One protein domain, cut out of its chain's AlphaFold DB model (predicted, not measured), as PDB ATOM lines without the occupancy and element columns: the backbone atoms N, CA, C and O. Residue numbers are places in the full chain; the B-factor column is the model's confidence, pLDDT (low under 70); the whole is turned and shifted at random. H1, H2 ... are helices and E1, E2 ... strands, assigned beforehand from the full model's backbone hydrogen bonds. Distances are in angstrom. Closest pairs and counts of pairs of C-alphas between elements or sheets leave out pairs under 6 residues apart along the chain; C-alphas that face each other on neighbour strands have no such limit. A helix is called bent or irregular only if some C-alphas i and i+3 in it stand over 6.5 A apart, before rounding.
ATOM      1  N   GLU A   2     164.952 226.147 291.482       92.38
ATOM      2  CA  GLU A   2     163.512 225.974 291.730       92.38
ATOM      3  C   GLU A   2     162.678 227.198 291.320       92.38
ATOM      4  O   GLU A   2     161.595 227.040 290.758       92.38
ATOM      5  N   ARG A   3     163.178 228.427 291.529       95.75
ATOM      6  CA  ARG A   3     162.448 229.641 291.127       95.75
ATOM      7  C   ARG A   3     162.369 229.769 289.614       95.75
ATOM      8  O   ARG A   3     161.306 230.099 289.101       95.75
ATOM      9  N   ILE A   4     163.471 229.480 288.918       96.81
ATOM     10  CA  ILE A   4     163.512 229.494 287.451       96.81
ATOM     11  C   ILE A   4     162.531 228.461 286.905       96.81
ATOM     12  O   ILE A   4     161.706 228.800 286.062       96.81
ATOM     13  N   ARG A   5     162.561 227.228 287.427       96.75
ATOM     14  CA  ARG A   5     161.630 226.169 287.020       96.75
ATOM     15  C   ARG A   5     160.178 226.594 287.219       96.75
ATOM     16  O   ARG A   5     159.383 226.459 286.299       96.75
ATOM     17  N   LYS A   6     159.840 227.131 288.393       97.56
ATOM     18  CA  LYS A   6     158.485 227.608 288.686       97.56
ATOM     19  C   LYS A   6     158.044 228.698 287.704       97.56
ATOM     20  O   LYS A   6     156.998 228.545 287.089       97.56
ATOM     21  N   ALA A   7     158.858 229.736 287.510       97.88
ATOM     22  CA  ALA A   7     158.541 230.829 286.588       97.88
ATOM     23  C   ALA A   7     158.436 230.357 285.126       97.88
ATOM     24  O   ALA A   7     157.588 230.834 284.380       97.88
ATOM     25  N   THR A   8     159.263 229.384 284.730       97.94
ATOM     26  CA  THR A   8     159.203 228.752 283.403       97.94
ATOM     27  C   THR A   8     157.869 228.032 283.215       97.94
ATOM     28  O   THR A   8     157.195 228.253 282.217       97.94
ATOM     29  N   MET A   9     157.449 227.221 284.190       97.00
ATOM     30  CA  MET A   9     156.177 226.493 284.109       97.00
ATOM     31  C   MET A   9     154.961 227.424 284.168       97.00
ATOM     32  O   MET A   9     153.986 227.180 283.465       97.00
ATOM     33  N   GLU A  10     155.016 228.492 284.966       96.00
ATOM     34  CA  GLU A  10     153.979 229.531 284.981       96.00
ATOM     35  C   GLU A  10     153.853 230.186 283.600       96.00
ATOM     36  O   GLU A  10     152.746 230.291 283.081       96.00
ATOM     37  N   LEU A  11     154.972 230.538 282.958       96.94
ATOM     38  CA  LEU A  11     154.975 231.092 281.603       96.94
ATOM     39  C   LEU A  11     154.423 230.103 280.563       96.94
ATOM     40  O   LEU A  11     153.582 230.496 279.763       96.94
ATOM     41  N   VAL A  12     154.835 228.832 280.600       96.38
ATOM     42  CA  VAL A  12     154.301 227.784 279.707       96.38
ATOM     43  C   VAL A  12     152.793 227.609 279.895       96.38
ATOM     44  O   VAL A  12     152.059 227.492 278.919       96.38
ATOM     45  N   SER A  13     152.299 227.657 281.135       94.25
ATOM     46  CA  SER A  13     150.870 227.479 281.413       94.25
ATOM     47  C   SER A  13     149.974 228.574 280.827       94.25
ATOM     48  O   SER A  13     148.809 228.303 280.565       94.25
ATOM     49  N   LEU A  14     150.508 229.773 280.559       93.69
ATOM     50  CA  LEU A  14     149.754 230.869 279.931       93.69
ATOM     51  C   LEU A  14     149.374 230.599 278.469       93.69
ATOM     52  O   LEU A  14     148.524 231.305 277.931       93.69
ATOM     53  N   PHE A  15     150.026 229.620 277.842       92.62
ATOM     54  CA  PHE A  15     149.903 229.299 276.421       92.62
ATOM     55  C   PHE A  15     149.604 227.808 276.207       92.62
ATOM     56  O   PHE A  15     150.023 227.223 275.213       92.62
ATOM     57  N   ASN A  16     148.936 227.177 277.176       80.44
ATOM     58  CA  ASN A  16     148.564 225.759 277.139       80.44
ATOM     59  C   ASN A  16     147.053 225.526 276.925       80.44
ATOM     60  O   ASN A  16     146.639 224.368 276.906       80.44
ATOM     61  N   GLU A  17     146.226 226.572 276.790       64.81
ATOM     62  CA  GLU A  17     144.760 226.443 276.713       64.81
ATOM     63  C   GLU A  17     144.190 226.692 275.298       64.81
ATOM     64  O   GLU A  17     144.394 227.750 274.723       64.81
ATOM     65  N   GLU A  18     143.484 225.657 274.817       58.00
ATOM     66  CA  GLU A  18     142.393 225.528 273.823       58.00
ATOM     67  C   GLU A  18     142.341 226.323 272.492       58.00
ATOM     68  O   GLU A  18     142.389 227.542 272.446       58.00
ATOM     69  N   ASN A  19     142.049 225.547 271.429       53.97
ATOM     70  CA  ASN A  19     141.492 225.882 270.105       53.97
ATOM     71  C   ASN A  19     142.084 227.100 269.370       53.97
ATOM     72  O   ASN A  19     141.595 228.217 269.507       53.97
ATOM     73  N   GLY A  20     143.056 226.832 268.491       62.56
ATOM     74  CA  GLY A  20     143.543 227.769 267.468       62.56
ATOM     75  C   GLY A  20     144.683 228.688 267.911       62.56
ATOM     76  O   GLY A  20     145.377 229.240 267.066       62.56
ATOM     77  N   GLU A  21     144.943 228.830 269.214       81.81
ATOM     78  CA  GLU A  21     146.047 229.673 269.684       81.81
ATOM     79  C   GLU A  21     147.420 228.963 269.626       81.81
ATOM     80  O   GLU A  21     147.522 227.779 269.966       81.81
ATOM     81  N   PRO A  22     148.511 229.680 269.279       89.62
ATOM     82  CA  PRO A  22     149.857 229.124 269.299       89.62
ATOM     83  C   PRO A  22     150.302 228.707 270.702       89.62
ATOM     84  O   PRO A  22     150.285 229.487 271.662       89.62
ATOM     85  N   ARG A  23     150.792 227.475 270.803       94.50
ATOM     86  CA  ARG A  23     151.319 226.879 272.027       94.50
ATOM     87  C   ARG A  23     152.773 227.280 272.237       94.50
ATOM     88  O   ARG A  23     153.572 227.198 271.312       94.50
ATOM     89  N   LEU A  24     153.151 227.636 273.467       96.50
ATOM     90  CA  LEU A  24     154.561 227.855 273.812       96.50
ATOM     91  C   LEU A  24     155.287 226.509 273.922       96.50
ATOM     92  O   LEU A  24     154.995 225.721 274.819       96.50
ATOM     93  N   VAL A  25     156.261 226.275 273.046       97.19
ATOM     94  CA  VAL A  25     157.006 225.006 272.929       97.19
ATOM     95  C   VAL A  25     158.484 225.132 273.294       97.19
ATOM     96  O   VAL A  25     159.148 224.134 273.564       97.19
ATOM     97  N   GLY A  26     159.027 226.351 273.339       98.12
ATOM     98  CA  GLY A  26     160.449 226.566 273.591       98.12
ATOM     99  C   GLY A  26     160.737 227.869 274.315       98.12
ATOM    100  O   GLY A  26     160.123 228.899 274.039       98.12
ATOM    101  N   ILE A  27     161.690 227.829 275.249       98.62
ATOM    102  CA  ILE A  27     162.181 229.021 275.951       98.62
ATOM    103  C   ILE A  27     163.708 229.000 275.957       98.62
ATOM    104  O   ILE A  27     164.317 228.144 276.601       98.62
ATOM    105  N   LEU A  28     164.326 229.981 275.301       98.50
ATOM    106  CA  LEU A  28     165.768 230.238 275.350       98.50
ATOM    107  C   LEU A  28     166.014 231.582 276.033       98.50
ATOM    108  O   LEU A  28     165.394 232.588 275.697       98.50
ATOM    109  N   VAL A  29     166.961 231.618 276.966       97.69
ATOM    110  CA  VAL A  29     167.422 232.856 277.599       97.69
ATOM    111  C   VAL A  29     168.878 233.119 277.265       97.69
ATOM    112  O   VAL A  29     169.690 232.196 277.192       97.69
ATOM    113  N   ALA A  30     169.208 234.383 277.035       96.38
ATOM    114  CA  ALA A  30     170.552 234.828 276.709       96.38
ATOM    115  C   ALA A  30     170.812 236.229 277.265       96.38
ATOM    116  O   ALA A  30     169.894 237.002 277.538       96.38
ATOM    117  N   LYS A  31     172.088 236.599 277.363       93.12
ATOM    118  CA  LYS A  31     172.497 237.911 277.860       93.12
ATOM    119  C   LYS A  31     172.781 238.876 276.716       93.12
ATOM    120  O   LYS A  31     173.597 238.602 275.842       93.12
ATOM    121  N   ALA A  32     172.179 240.056 276.765       89.56
ATOM    122  CA  ALA A  32     172.482 241.146 275.852       89.56
ATOM    123  C   ALA A  32     173.684 241.977 276.330       89.56
ATOM    124  O   ALA A  32     173.827 242.316 277.512       89.56
ATOM    125  N   GLY A  33     174.520 242.411 275.382       86.00
ATOM    126  CA  GLY A  33     175.635 243.324 275.663       86.00
ATOM    127  C   GLY A  33     175.179 244.709 276.154       86.00
ATOM    128  O   GLY A  33     175.829 245.320 277.010       86.00
ATOM    129  N   ARG A  34     174.017 245.178 275.679       88.00
ATOM    130  CA  ARG A  34     173.416 246.483 276.007       88.00
ATOM    131  C   ARG A  34     172.075 246.324 276.714       88.00
ATOM    132  O   ARG A  34     171.442 245.290 276.575       88.00
ATOM    133  N   ARG A  35     171.645 247.362 277.442       92.31
ATOM    134  CA  ARG A  35     170.296 247.413 278.019       92.31
ATOM    135  C   ARG A  35     169.276 247.869 276.976       92.31
ATOM    136  O   ARG A  35     169.539 248.850 276.283       92.31
ATOM    137  N   SER A  36     168.122 247.215 276.897       93.19
ATOM    138  CA  SER A  36     166.999 247.670 276.071       93.19
ATOM    139  C   SER A  36     165.643 247.232 276.627       93.19
ATOM    140  O   SER A  36     165.565 246.460 277.585       93.19
ATOM    141  N   TYR A  37     164.586 247.775 276.030       93.12
ATOM    142  CA  TYR A  37     163.214 247.316 276.196       93.12
ATOM    143  C   TYR A  37     162.564 247.282 274.814       93.12
ATOM    144  O   TYR A  37     162.125 248.314 274.309       93.12
ATOM    145  N   ASN A  38     162.602 246.127 274.159       94.56
ATOM    146  CA  ASN A  38     162.027 245.936 272.830       94.56
ATOM    147  C   ASN A  38     161.628 244.476 272.609       94.56
ATOM    148  O   ASN A  38     161.886 243.616 273.456       94.56
ATOM    149  N   PHE A  39     160.995 244.222 271.470       95.00
ATOM    150  CA  PHE A  39     160.711 242.879 271.002       95.00
ATOM    151  C   PHE A  39     161.038 242.742 269.514       95.00
ATOM    152  O   PHE A  39     161.177 243.737 268.798       95.00
ATOM    153  N   SER A  40     161.202 241.508 269.060       94.06
ATOM    154  CA  SER A  40     161.349 241.140 267.651       94.06
ATOM    155  C   SER A  40     160.646 239.814 267.414       94.06
ATOM    156  O   SER A  40     160.585 238.988 268.324       94.06
ATOM    157  N   LEU A  41     160.118 239.635 266.213       92.75
ATOM    158  CA  LEU A  41     159.455 238.413 265.780       92.75
ATOM    159  C   LEU A  41     160.253 237.792 264.644       92.75
ATOM    160  O   LEU A  41     160.849 238.513 263.839       92.75
ATOM    161  N   PHE A  42     160.278 236.470 264.630       93.19
ATOM    162  CA  PHE A  42     160.889 235.665 263.588       93.19
ATOM    163  C   PHE A  42     159.866 234.623 263.162       93.19
ATOM    164  O   PHE A  42     159.520 233.758 263.966       93.19
ATOM    165  N   ASP A  43     159.397 234.721 261.926       91.81
ATOM    166  CA  ASP A  43     158.556 233.693 261.323       91.81
ATOM    167  C   ASP A  43     159.464 232.560 260.851       91.81
ATOM    168  O   ASP A  43     160.467 232.800 260.170       91.81
ATOM    169  N   ILE A  44     159.162 231.340 261.287       93.19
ATOM    170  CA  ILE A  44     159.925 230.141 260.927       93.19
ATOM    171  C   ILE A  44     159.217 229.443 259.769       93.19
ATOM    172  O   ILE A  44     159.824 229.171 258.734       93.19
ATOM    173  N   THR A  45     157.914 229.235 259.935       92.06
ATOM    174  CA  THR A  45     156.978 228.703 258.944       92.06
ATOM    175  C   THR A  45     155.625 229.407 259.114       92.06
ATOM    176  O   THR A  45     155.492 230.319 259.929       92.06
ATOM    177  N   GLU A  46     154.605 229.006 258.353       90.12
ATOM    178  CA  GLU A  46     153.262 229.610 258.398       90.12
ATOM    179  C   GLU A  46     152.524 229.362 259.726       90.12
ATOM    180  O   GLU A  46     151.569 230.062 260.049       90.12
ATOM    181  N   ASN A  47     152.972 228.395 260.529       92.50
ATOM    182  CA  ASN A  47     152.375 228.049 261.817       92.50
ATOM    183  C   ASN A  47     153.373 228.115 262.988       92.50
ATOM    184  O   ASN A  47     153.023 227.757 264.113       92.50
ATOM    185  N   GLU A  48     154.605 228.574 262.758       93.88
ATOM    186  CA  GLU A  48     155.667 228.589 263.765       93.88
ATOM    187  C   GLU A  48     156.366 229.948 263.816       93.88
ATOM    188  O   GLU A  48     156.834 230.475 262.804       93.88
ATOM    189  N   LEU A  49     156.506 230.499 265.023       94.50
ATOM    190  CA  LEU A  49     157.151 231.792 265.232       94.50
ATOM    191  C   LEU A  49     157.994 231.819 266.502       94.50
ATOM    192  O   LEU A  49     157.742 231.109 267.477       94.50
ATOM    193  N   VAL A  50     158.981 232.710 266.530       96.88
ATOM    194  CA  VAL A  50     159.765 233.017 267.727       96.88
ATOM    195  C   VAL A  50     159.613 234.489 268.084       96.88
ATOM    196  O   VAL A  50     160.022 235.383 267.345       96.88
ATOM    197  N   LEU A  51     159.092 234.750 269.281       96.69
ATOM    198  CA  LEU A  51     159.066 236.073 269.890       96.69
ATOM    199  C   LEU A  51     160.305 236.261 270.767       96.69
ATOM    200  O   LEU A  51     160.453 235.630 271.812       96.69
ATOM    201  N   GLN A  52     161.174 237.188 270.389       97.31
ATOM    202  CA  GLN A  52     162.272 237.639 271.233       97.31
ATOM    203  C   GLN A  52     161.858 238.878 272.023       97.31
ATOM    204  O   GLN A  52     161.539 239.917 271.453       97.31
ATOM    205  N   LEU A  53     161.983 238.812 273.342       97.44
ATOM    206  CA  LEU A  53     161.843 239.933 274.260       97.44
ATOM    207  C   LEU A  53     163.215 240.345 274.785       97.44
ATOM    208  O   LEU A  53     163.937 239.538 275.364       97.44
ATOM    209  N   HIS A  54     163.565 241.616 274.631       96.06
ATOM    210  CA  HIS A  54     164.743 242.204 275.253       96.06
ATOM    211  C   HIS A  54     164.290 243.083 276.407       96.06
ATOM    212  O   HIS A  54     163.733 244.157 276.187       96.06
ATOM    213  N   ILE A  55     164.548 242.650 277.638       95.94
ATOM    214  CA  ILE A  55     164.184 243.396 278.841       95.94
ATOM    215  C   ILE A  55     165.418 243.533 279.726       95.94
ATOM    216  O   ILE A  55     165.976 242.557 280.227       95.94
ATOM    217  N   GLY A  56     165.863 244.771 279.935       94.44
ATOM    218  CA  GLY A  56     167.080 245.011 280.699       94.44
ATOM    219  C   GLY A  56     168.278 244.464 279.934       94.44
ATOM    220  O   GLY A  56     168.515 244.914 278.823       94.44
ATOM    221  N   ARG A  57     169.047 243.543 280.528       93.56
ATOM    222  CA  ARG A  57     170.186 242.871 279.861       93.56
ATOM    223  C   ARG A  57     169.876 241.428 279.467       93.56
ATOM    224  O   ARG A  57     170.805 240.711 279.109       93.56
ATOM    225  N   THR A  58     168.619 241.015 279.546       95.69
ATOM    226  CA  THR A  58     168.208 239.645 279.257       95.69
ATOM    227  C   THR A  58     167.401 239.623 277.968       95.69
ATOM    228  O   THR A  58     166.538 240.473 277.736       95.69
ATOM    229  N   LEU A  59     167.728 238.655 277.123       96.75
ATOM    230  CA  LEU A  59     166.972 238.248 275.954       96.75
ATOM    231  C   LEU A  59     166.219 236.979 276.326       96.75
ATOM    232  O   LEU A  59     166.817 236.038 276.845       96.75
ATOM    233  N   VAL A  60     164.924 236.961 276.054       98.12
ATOM    234  CA  VAL A  60     164.068 235.790 276.231       98.12
ATOM    235  C   VAL A  60     163.410 235.503 274.895       98.12
ATOM    236  O   VAL A  60     162.666 236.334 274.386       98.12
ATOM    237  N   TYR A  61     163.718 234.350 274.325       98.31
ATOM    238  CA  TYR A  61     163.111 233.828 273.111       98.31
ATOM    239  C   TYR A  61     162.002 232.868 273.514       98.31
ATOM    240  O   TYR A  61     162.246 231.935 274.281       98.31
ATOM    241  N   LEU A  62     160.805 233.118 273.006       98.38
ATOM    242  CA  LEU A  62     159.610 232.317 273.203       98.38
ATOM    243  C   LEU A  62     159.232 231.727 271.850       98.38
ATOM    244  O   LEU A  62     158.877 232.476 270.943       98.38
ATOM    245  N   ALA A  63     159.369 230.415 271.708       97.88
ATOM    246  CA  ALA A  63     159.023 229.706 270.487       97.88
ATOM    247  C   ALA A  63     157.595 229.174 270.579       97.88
ATOM    248  O   ALA A  63     157.253 228.500 271.556       97.88
ATOM    249  N   PHE A  64     156.790 229.490 269.573       96.00
ATOM    250  CA  PHE A  64     155.378 229.159 269.495       96.00
ATOM    251  C   PHE A  64     155.083 228.314 268.259       96.00
ATOM    252  O   PHE A  64     155.613 228.589 267.185       96.00
ATOM    253  N   GLU A  65     154.201 227.333 268.424       94.56
ATOM    254  CA  GLU A  65     153.701 226.472 267.351       94.56
ATOM    255  C   GLU A  65     152.173 226.449 267.379       94.56
ATOM    256  O   GLU A  65     151.563 226.231 268.430       94.56
ATOM    257  N   SER A  66     151.556 226.663 266.224       91.69
ATOM    258  CA  SER A  66     150.118 226.570 266.004       91.69
ATOM    259  C   SER A  66     149.764 225.284 265.255       91.69
ATOM    260  O   SER A  66     150.556 224.749 264.475       91.69
ATOM    261  N   GLN A  67     148.554 224.776 265.497       88.88
ATOM    262  CA  GLN A  67     147.994 223.664 264.720       88.88
ATOM    263  C   GLN A  67     147.477 224.116 263.351       88.88
ATOM    264  O   GLN A  67     147.410 223.302 262.432       88.88
ATOM    265  N   GLU A  68     147.109 225.389 263.241       87.25
ATOM    266  CA  GLU A  68     146.589 226.024 262.033       87.25
ATOM    267  C   GLU A  68     147.586 227.085 261.550       87.25
ATOM    268  O   GLU A  68     148.331 227.659 262.353       87.25
ATOM    269  N   GLU A  69     147.623 227.310 260.238       88.44
ATOM    270  CA  GLU A  69     148.379 228.414 259.642       88.44
ATOM    271  C   GLU A  69     147.875 229.745 260.212       88.44
ATOM    272  O   GLU A  69     146.678 229.927 260.429       88.44
ATOM    273  N   ILE A  70     148.794 230.665 260.489       86.06
ATOM    274  CA  ILE A  70     148.462 231.979 261.032       86.06
ATOM    275  C   ILE A  70     148.167 232.904 259.853       86.06
ATOM    276  O   ILE A  70     149.078 233.260 259.103       86.06
ATOM    277  N   GLU A  71     146.907 233.311 259.695       85.88
ATOM    278  CA  GLU A  71     146.521 234.229 258.622       85.88
ATOM    279  C   GLU A  71     147.163 235.620 258.822       85.88
ATOM    280  O   GLU A  71     147.315 236.123 259.942       85.88
ATOM    281  N   GLU A  72     147.570 236.262 257.720       83.44
ATOM    282  CA  GLU A  72     148.305 237.539 257.759       83.44
ATOM    283  C   GLU A  72     147.517 238.670 258.444       83.44
ATOM    284  O   GLU A  72     148.110 239.571 259.046       83.44
ATOM    285  N   ASP A  73     146.188 238.656 258.344       87.62
ATOM    286  CA  ASP A  73     145.294 239.648 258.942       87.62
ATOM    287  C   ASP A  73     145.035 239.408 260.436       87.62
ATOM    288  O   ASP A  73     144.793 240.371 261.166       87.62
ATOM    289  N   GLU A  74     145.178 238.172 260.914       84.56
ATOM    290  CA  GLU A  74     145.096 237.817 262.337       84.56
ATOM    291  C   GLU A  74     146.420 238.057 263.080       84.56
ATOM    292  O   GLU A  74     146.444 238.302 264.294       84.56
ATOM    293  N   TYR A  75     147.539 238.050 262.350       85.56
ATOM    294  CA  TYR A  75     148.889 238.148 262.903       85.56
ATOM    295  C   TYR A  75     149.104 239.345 263.860       85.56
ATOM    296  O   TYR A  75     149.670 239.153 264.944       85.56
ATOM    297  N   PRO A  76     148.657 240.586 263.557       89.31
ATOM    298  CA  PRO A  76     148.853 241.720 264.462       89.31
ATOM    299  C   PRO A  76     148.138 241.552 265.808       89.31
ATOM    300  O   PRO A  76     148.716 241.855 266.858       89.31
ATOM    301  N   GLU A  77     146.896 241.062 265.785       90.88
ATOM    302  CA  GLU A  77     146.086 240.854 266.989       90.88
ATOM    303  C   GLU A  77     146.650 239.712 267.834       90.88
ATOM    304  O   GLU A  77     146.785 239.842 269.058       90.88
ATOM    305  N   LEU A  78     147.082 238.634 267.174       89.50
ATOM    306  CA  LEU A  78     147.760 237.507 267.800       89.50
ATOM    307  C   LEU A  78     149.017 237.959 268.553       89.50
ATOM    308  O   LEU A  78     149.170 237.687 269.748       89.50
ATOM    309  N   VAL A  79     149.908 238.686 267.877       90.44
ATOM    310  CA  VAL A  79     151.156 239.195 268.463       90.44
ATOM    311  C   VAL A  79     150.878 240.099 269.656       90.44
ATOM    312  O   VAL A  79     151.537 239.983 270.695       90.44
ATOM    313  N   GLU A  80     149.905 241.002 269.537       93.19
ATOM    314  CA  GLU A  80     149.520 241.876 270.639       93.19
ATOM    315  C   GLU A  80     149.014 241.063 271.842       93.19
ATOM    316  O   GLU A  80     149.416 241.321 272.985       93.19
ATOM    317  N   GLY A  81     148.184 240.048 271.594       92.88
ATOM    318  CA  GLY A  81     147.685 239.119 272.605       92.88
ATOM    319  C   GLY A  81     148.804 238.340 273.299       92.88
ATOM    320  O   GLY A  81     148.825 238.252 274.533       92.88
ATOM    321  N   ILE A  82     149.772 237.823 272.538       93.75
ATOM    322  CA  ILE A  82     150.951 237.137 273.079       93.75
ATOM    323  C   ILE A  82     151.770 238.099 273.939       93.75
ATOM    324  O   ILE A  82     152.088 237.772 275.081       93.75
ATOM    325  N   LEU A  83     152.075 239.307 273.457       94.56
ATOM    326  CA  LEU A  83     152.873 240.291 274.196       94.56
ATOM    327  C   LEU A  83     152.225 240.688 275.524       94.56
ATOM    328  O   LEU A  83     152.902 240.723 276.558       94.56
ATOM    329  N   ARG A  84     150.917 240.969 275.515       94.75
ATOM    330  CA  ARG A  84     150.160 241.346 276.719       94.75
ATOM    331  C   ARG A  84     150.232 240.259 277.794       94.75
ATOM    332  O   ARG A  84     150.380 240.595 278.971       94.75
ATOM    333  N   ARG A  85     150.179 238.983 277.396       93.75
ATOM    334  CA  ARG A  85     150.269 237.820 278.295       93.75
ATOM    335  C   ARG A  85     151.704 237.498 278.718       93.75
ATOM    336  O   ARG A  85     151.965 237.295 279.903       93.75
ATOM    337  N   ALA A  86     152.646 237.499 277.777       95.00
ATOM    338  CA  ALA A  86     154.025 237.071 277.991       95.00
ATOM    339  C   ALA A  86     154.829 238.064 278.835       95.00
ATOM    340  O   ALA A  86     155.562 237.654 279.735       95.00
ATOM    341  N   VAL A  87     154.715 239.373 278.580       96.19
ATOM    342  CA  VAL A  87     155.598 240.384 279.190       96.19
ATOM    343  C   VAL A  87     155.593 240.352 280.728       96.19
ATOM    344  O   VAL A  87     156.682 240.406 281.311       96.19
ATOM    345  N   PRO A  88     154.442 240.271 281.426       96.50
ATOM    346  CA  PRO A  88     154.428 240.151 282.884       96.50
ATOM    347  C   PRO A  88     155.142 238.890 283.390       96.50
ATOM    348  O   PRO A  88     156.000 238.993 284.265       96.50
ATOM    349  N   ALA A  89     154.851 237.722 282.812       96.75
ATOM    350  CA  ALA A  89     155.454 236.454 283.229       96.75
ATOM    351  C   ALA A  89     156.955 236.383 282.912       96.75
ATOM    352  O   ALA A  89     157.750 235.914 283.724       96.75
ATOM    353  N   VAL A  90     157.378 236.952 281.783       97.94
ATOM    354  CA  VAL A  90     158.791 237.058 281.401       97.94
ATOM    355  C   VAL A  90     159.561 237.945 282.378       97.94
ATOM    356  O   VAL A  90     160.699 237.631 282.722       97.94
ATOM    357  N   LYS A  91     158.957 239.022 282.897       97.69
ATOM    358  CA  LYS A  91     159.588 239.830 283.954       97.69
ATOM    359  C   LYS A  91     159.818 239.022 285.231       97.69
ATOM    360  O   LYS A  91     160.861 239.195 285.859       97.69
ATOM    361  N   GLU A  92     158.890 238.145 285.611       97.88
ATOM    362  CA  GLU A  92     159.080 237.248 286.759       97.88
ATOM    363  C   GLU A  92     160.151 236.184 286.489       97.88
ATOM    364  O   GLU A  92     160.998 235.936 287.351       97.88
ATOM    365  N   LEU A  93     160.200 235.632 285.273       98.12
ATOM    366  CA  LEU A  93     161.266 234.724 284.849       98.12
ATOM    367  C   LEU A  93     162.650 235.386 284.929       98.12
ATOM    368  O   LEU A  93     163.575 234.803 285.493       98.12
ATOM    369  N   ILE A  94     162.789 236.622 284.443       97.44
ATOM    370  CA  ILE A  94     164.047 237.380 284.514       97.44
ATOM    371  C   ILE A  94     164.471 237.597 285.970       97.44
ATOM    372  O   ILE A  94     165.622 237.342 286.315       97.44
ATOM    373  N   LYS A  95     163.544 237.986 286.856       97.12
ATOM    374  CA  LYS A  95     163.842 238.118 288.294       97.12
ATOM    375  C   LYS A  95     164.322 236.799 288.903       97.12
ATOM    376  O   LYS A  95     165.217 236.805 289.747       97.12
ATOM    377  N   ALA A  96     163.728 235.672 288.507       97.38
ATOM    378  CA  ALA A  96     164.142 234.355 288.976       97.38
ATOM    379  C   ALA A  96     165.554 233.989 288.487       97.38
ATOM    380  O   ALA A  96     166.357 233.497 289.280       97.38
ATOM    381  N   ILE A  97     165.866 234.284 287.222       96.25
ATOM    382  CA  ILE A  97     167.188 234.085 286.613       96.25
ATOM    383  C   ILE A  97     168.260 234.900 287.339       96.25
ATOM    384  O   ILE A  97     169.284 234.347 287.744       96.25
ATOM    385  N   GLU A  98     168.006 236.191 287.563       93.50
ATOM    386  CA  GLU A  98     168.929 237.083 288.273       93.50
ATOM    387  C   GLU A  98     169.152 236.635 289.725       93.50
ATOM    388  O   GLU A  98     170.276 236.670 290.222       93.50
ATOM    389  N   ALA A  99     168.100 236.174 290.410       95.38
ATOM    390  CA  ALA A  99     168.191 235.729 291.800       95.38
ATOM    391  C   ALA A  99     168.986 234.425 291.974       95.38
ATOM    392  O   ALA A  99     169.570 234.203 293.037       95.38
ATOM    393  N   GLU A 100     168.984 233.550 290.969       94.62
ATOM    394  CA  GLU A 100     169.643 232.243 291.030       94.62
ATOM    395  C   GLU A 100     170.965 232.181 290.245       94.62
ATOM    396  O   GLU A 100     171.624 231.145 290.278       94.62
ATOM    397  N   ASN A 101     171.390 233.289 289.620       91.69
ATOM    398  CA  ASN A 101     172.623 233.410 288.828       91.69
ATOM    399  C   ASN A 101     172.763 232.315 287.758       91.69
ATOM    400  O   ASN A 101     173.793 231.643 287.684       91.69
ATOM    401  N   LEU A 102     171.722 232.124 286.945       93.56
ATOM    402  CA  LEU A 102     171.776 231.189 285.820       93.56
ATOM    403  C   LEU A 102     172.928 231.543 284.868       93.56
ATOM    404  O   LEU A 102     173.115 232.705 284.513       93.56
ATOM    405  N   GLU A 103     173.666 230.530 284.420       92.69
ATOM    406  CA  GLU A 103     174.630 230.695 283.335       92.69
ATOM    407  C   GLU A 103     173.892 230.768 281.991       92.69
ATOM    408  O   GLU A 103     173.165 229.851 281.613       92.69
ATOM    409  N   GLU A 104     174.067 231.881 281.281       92.19
ATOM    410  CA  GLU A 104     173.417 232.171 280.001       92.19
ATOM    411  C   GLU A 104     174.437 232.064 278.845       92.19
ATOM    412  O   GLU A 104     175.589 232.473 279.018       92.19
ATOM    413  N   PRO A 105     174.039 231.603 277.642       96.31
ATOM    414  CA  PRO A 105     172.671 231.282 277.238       96.31
ATOM    415  C   PRO A 105     172.231 229.854 277.614       96.31
ATOM    416  O   PRO A 105     173.040 228.922 277.605       96.31
ATOM    417  N   ALA A 106     170.937 229.678 277.896       97.00
ATOM    418  CA  ALA A 106     170.356 228.413 278.348       97.00
ATOM    419  C   ALA A 106     168.934 228.188 277.812       97.00
ATOM    420  O   ALA A 106     168.121 229.110 277.774       97.00
ATOM    421  N   ILE A 107     168.626 226.942 277.446       98.00
ATOM    422  CA  ILE A 107     167.263 226.504 277.125       98.00
ATOM    423  C   ILE A 107     166.585 226.081 278.430       98.00
ATOM    424  O   ILE A 107     167.121 225.258 279.173       98.00
ATOM    425  N   LEU A 108     165.426 226.668 278.719       97.94
ATOM    426  CA  LEU A 108     164.647 226.420 279.935       97.94
ATOM    427  C   LEU A 108     163.470 225.470 279.702       97.94
ATOM    428  O   LEU A 108     163.020 224.816 280.640       97.94
ATOM    429  N   TYR A 109     162.990 225.395 278.462       98.12
ATOM    430  CA  TYR A 109     161.895 224.531 278.036       98.12
ATOM    431  C   TYR A 109     162.116 224.109 276.579       98.12
ATOM    432  O   TYR A 109     162.514 224.945 275.767       98.12
ATOM    433  N   ASP A 110     161.909 222.824 276.280       97.75
ATOM    434  CA  ASP A 110     162.179 222.208 274.974       97.75
ATOM    435  C   ASP A 110     161.136 221.119 274.672       97.75
ATOM    436  O   ASP A 110     161.302 219.952 275.031       97.75
ATOM    437  N   GLU A 111     160.057 221.527 274.015       97.19
ATOM    438  CA  GLU A 111     159.069 220.675 273.344       97.19
ATOM    439  C   GLU A 111     158.935 221.050 271.855       97.19
ATOM    440  O   GLU A 111     157.910 220.793 271.236       97.19
ATOM    441  N   MET A 112     159.981 221.661 271.289       96.94
ATOM    442  CA  MET A 112     160.001 222.222 269.932       96.94
ATOM    443  C   MET A 112     160.038 221.139 268.843       96.94
ATOM    444  O   MET A 112     160.763 220.136 268.981       96.94
ATOM    445  N   SER A 113     159.345 221.409 267.735       96.25
ATOM    446  CA  SER A 113     159.435 220.728 266.445       96.25
ATOM    447  C   SER A 113     160.866 220.784 265.881       96.25
ATOM    448  O   SER A 113     161.699 221.563 266.358       96.25
ATOM    449  N   PRO A 114     161.215 219.939 264.892       97.00
ATOM    450  CA  PRO A 114     162.540 219.961 264.276       97.00
ATOM    451  C   PRO A 114     162.954 221.328 263.714       97.00
ATOM    452  O   PRO A 114     164.087 221.743 263.962       97.00
ATOM    453  N   ASP A 115     162.051 222.034 263.029       96.00
ATOM    454  CA  ASP A 115     162.346 223.310 262.363       96.00
ATOM    455  C   ASP A 115     162.586 224.424 263.392       96.00
ATOM    456  O   ASP A 115     163.618 225.105 263.385       96.00
ATOM    457  N   VAL A 116     161.702 224.524 264.388       97.19
ATOM    458  CA  VAL A 116     161.860 225.445 265.522       97.19
ATOM    459  C   VAL A 116     163.133 225.132 266.310       97.19
ATOM    460  O   VAL A 116     163.872 226.037 266.716       97.19
ATOM    461  N   LYS A 117     163.435 223.846 266.517       97.50
ATOM    462  CA  LYS A 117     164.643 223.397 267.212       97.50
ATOM    463  C   LYS A 117     165.902 223.803 266.455       97.50
ATOM    464  O   LYS A 117     166.830 224.301 267.088       97.50
ATOM    465  N   GLU A 118     165.952 223.639 265.138       97.12
ATOM    466  CA  GLU A 118     167.091 224.084 264.332       97.12
ATOM    467  C   GLU A 118     167.341 225.586 264.514       97.12
ATOM    468  O   GLU A 118     168.448 225.990 264.891       97.12
ATOM    469  N   PHE A 119     166.294 226.402 264.370       96.56
ATOM    470  CA  PHE A 119     166.384 227.851 264.530       96.56
ATOM    471  C   PHE A 119     166.850 228.268 265.938       96.56
ATOM    472  O   PHE A 119     167.798 229.045 266.095       96.56
ATOM    473  N   VAL A 120     166.224 227.734 266.993       97.31
ATOM    474  CA  VAL A 120     166.545 228.096 268.385       97.31
ATOM    475  C   VAL A 120     167.949 227.635 268.782       97.31
ATOM    476  O   VAL A 120     168.656 228.348 269.505       97.31
ATOM    477  N   TYR A 121     168.398 226.472 268.309       95.75
ATOM    478  CA  TYR A 121     169.756 226.008 268.586       95.75
ATOM    479  C   TYR A 121     170.805 226.813 267.811       95.75
ATOM    480  O   TYR A 121     171.874 227.077 268.365       95.75
ATOM    481  N   ASP A 122     170.512 227.280 266.595       95.38
ATOM    482  CA  ASP A 122     171.400 228.217 265.902       95.38
ATOM    483  C   ASP A 122     171.544 229.528 266.696       95.38
ATOM    484  O   ASP A 122     172.666 229.968 266.974       95.38
ATOM    485  N   LEU A 123     170.439 230.091 267.203       94.88
ATOM    486  CA  LEU A 123     170.471 231.253 268.103       94.88
ATOM    487  C   LEU A 123     171.318 230.997 269.357       94.88
ATOM    488  O   LEU A 123     172.148 231.833 269.727       94.88
ATOM    489  N   LEU A 124     171.150 229.842 270.006       95.56
ATOM    490  CA  LEU A 124     171.950 229.442 271.166       95.56
ATOM    491  C   LEU A 124     173.451 229.453 270.833       95.56
ATOM    492  O   LEU A 124     174.257 229.987 271.604       95.56
ATOM    493  N   ILE A 125     173.841 228.879 269.693       93.94
ATOM    494  CA  ILE A 125     175.238 228.836 269.248       93.94
ATOM    495  C   ILE A 125     175.765 230.237 268.922       93.94
ATOM    496  O   ILE A 125     176.888 230.562 269.325       93.94
ATOM    497  N   ARG A 126     174.978 231.091 268.257       91.56
ATOM    498  CA  ARG A 126     175.349 232.491 267.981       91.56
ATOM    499  C   ARG A 126     175.605 233.265 269.273       91.56
ATOM    500  O   ARG A 126     176.666 233.879 269.403       91.56
ATOM    501  N   HIS A 127     174.723 233.145 270.267       92.19
ATOM    502  CA  HIS A 127     174.909 233.778 271.581       92.19
ATOM    503  C   HIS A 127     176.156 233.276 272.302       92.19
ATOM    504  O   HIS A 127     176.914 234.082 272.840       92.19
ATOM    505  N   ARG A 128     176.440 231.968 272.256       90.50
ATOM    506  CA  ARG A 128     177.683 231.403 272.820       90.50
ATOM    507  C   ARG A 128     178.944 231.959 272.159       90.50
ATOM    508  O   ARG A 128     179.987 232.030 272.803       90.50
ATOM    509  N   ARG A 129     178.860 232.349 270.887       89.50
ATOM    510  CA  ARG A 129     179.956 232.972 270.129       89.50
ATOM    511  C   ARG A 129     180.004 234.497 270.277       89.50
ATOM    512  O   ARG A 129     180.924 235.113 269.749       89.50
ATOM    513  N   GLY A 130     179.041 235.105 270.973       81.69
ATOM    514  CA  GLY A 130     178.899 236.560 271.068       81.69
ATOM    515  C   GLY A 130     178.458 237.230 269.761       81.69
ATOM    516  O   GLY A 130     178.643 238.437 269.615       81.69
TER     517      GLY A 130
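What this domain is: This is residues 2 to 130 of the 140 residues of an uncharacterized protein of Thermococcus sp. AM4 (UniProt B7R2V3). A twisted sheet, made mostly by the long hairpin E1 and E2, whose bent strands fold back on themselves, is the core; H1 and H2b are side by side over one face, and H3 covers the other. The 129 printed residues have three named helices and three named strands, in the order H1 E1 E2 H2 E3 H3, with a mixed class. The sheet's order is E2, E1, E3, antiparallel. The whole is compact, with a radius of gyration of the C-alphas of 13.9 A and spans of 39 by 28 by 25 A.

Where its parts are: E1, residues 23 to 45, measures 14.4 A from first to last C-alpha and bends by 157 degrees at residue 42. E2, residues 48 to 65, measures 4.6 A and bends by 172 degrees at residue 52. E3 is residues 106 to 110, 10.8 A. H1, residues 2 to 13, 16.4 A, begins at C-alpha 2 (163.512, 225.974, 291.730). H2, residues 75 to 100, was assigned as one helix by its hydrogen bonds but is bent, with C-alphas 85 and 88 6.6 A apart; its arms are H2a, 75 to 85, 15.5 A, and H2b, 88 to 100, 19.0 A. H3, residues 114 to 128, 20.8 A, ends at C-alpha 128 (177.683, 231.403, 272.820).

How they stand to each other: Across E1 and E2, N 30 and O 59 are 2.9 A apart, within hydrogen-bond range; across E1 and E3, N 108 and O 27 are 2.8 A apart. E2, H2 and E3 form a split strand-helix-strand unit, with E1 between its strands and a left-handed crossover. H1 and H2b touch, at a shallow tilt of 17 degrees, opposite ways; their closest C-alphas, of Ala 7 and Leu 93, are 5.1 A apart. Three layers, helices on both faces of a sheet, are formed by H1 and H2b on one face and H3 on the other. H1's height over the sheet is 9.6 A, and H2b's is 9.7 A. H2a only grazes the sheet, with residues 79 to 83. The closest C-alphas of H3 and E1, of Ala 30 and His 127, are 6.8 A apart. In H1, H2a, H2b and H3 every O i to N i+4 pair is within hydrogen-bond range.

The domain as a whole: The C-alphas farthest apart, of Asp 73 and Asn 101, are 41.0 A apart. The printed part has no cut, and no link is long. Residues 17 to 20 have pLDDT under 70.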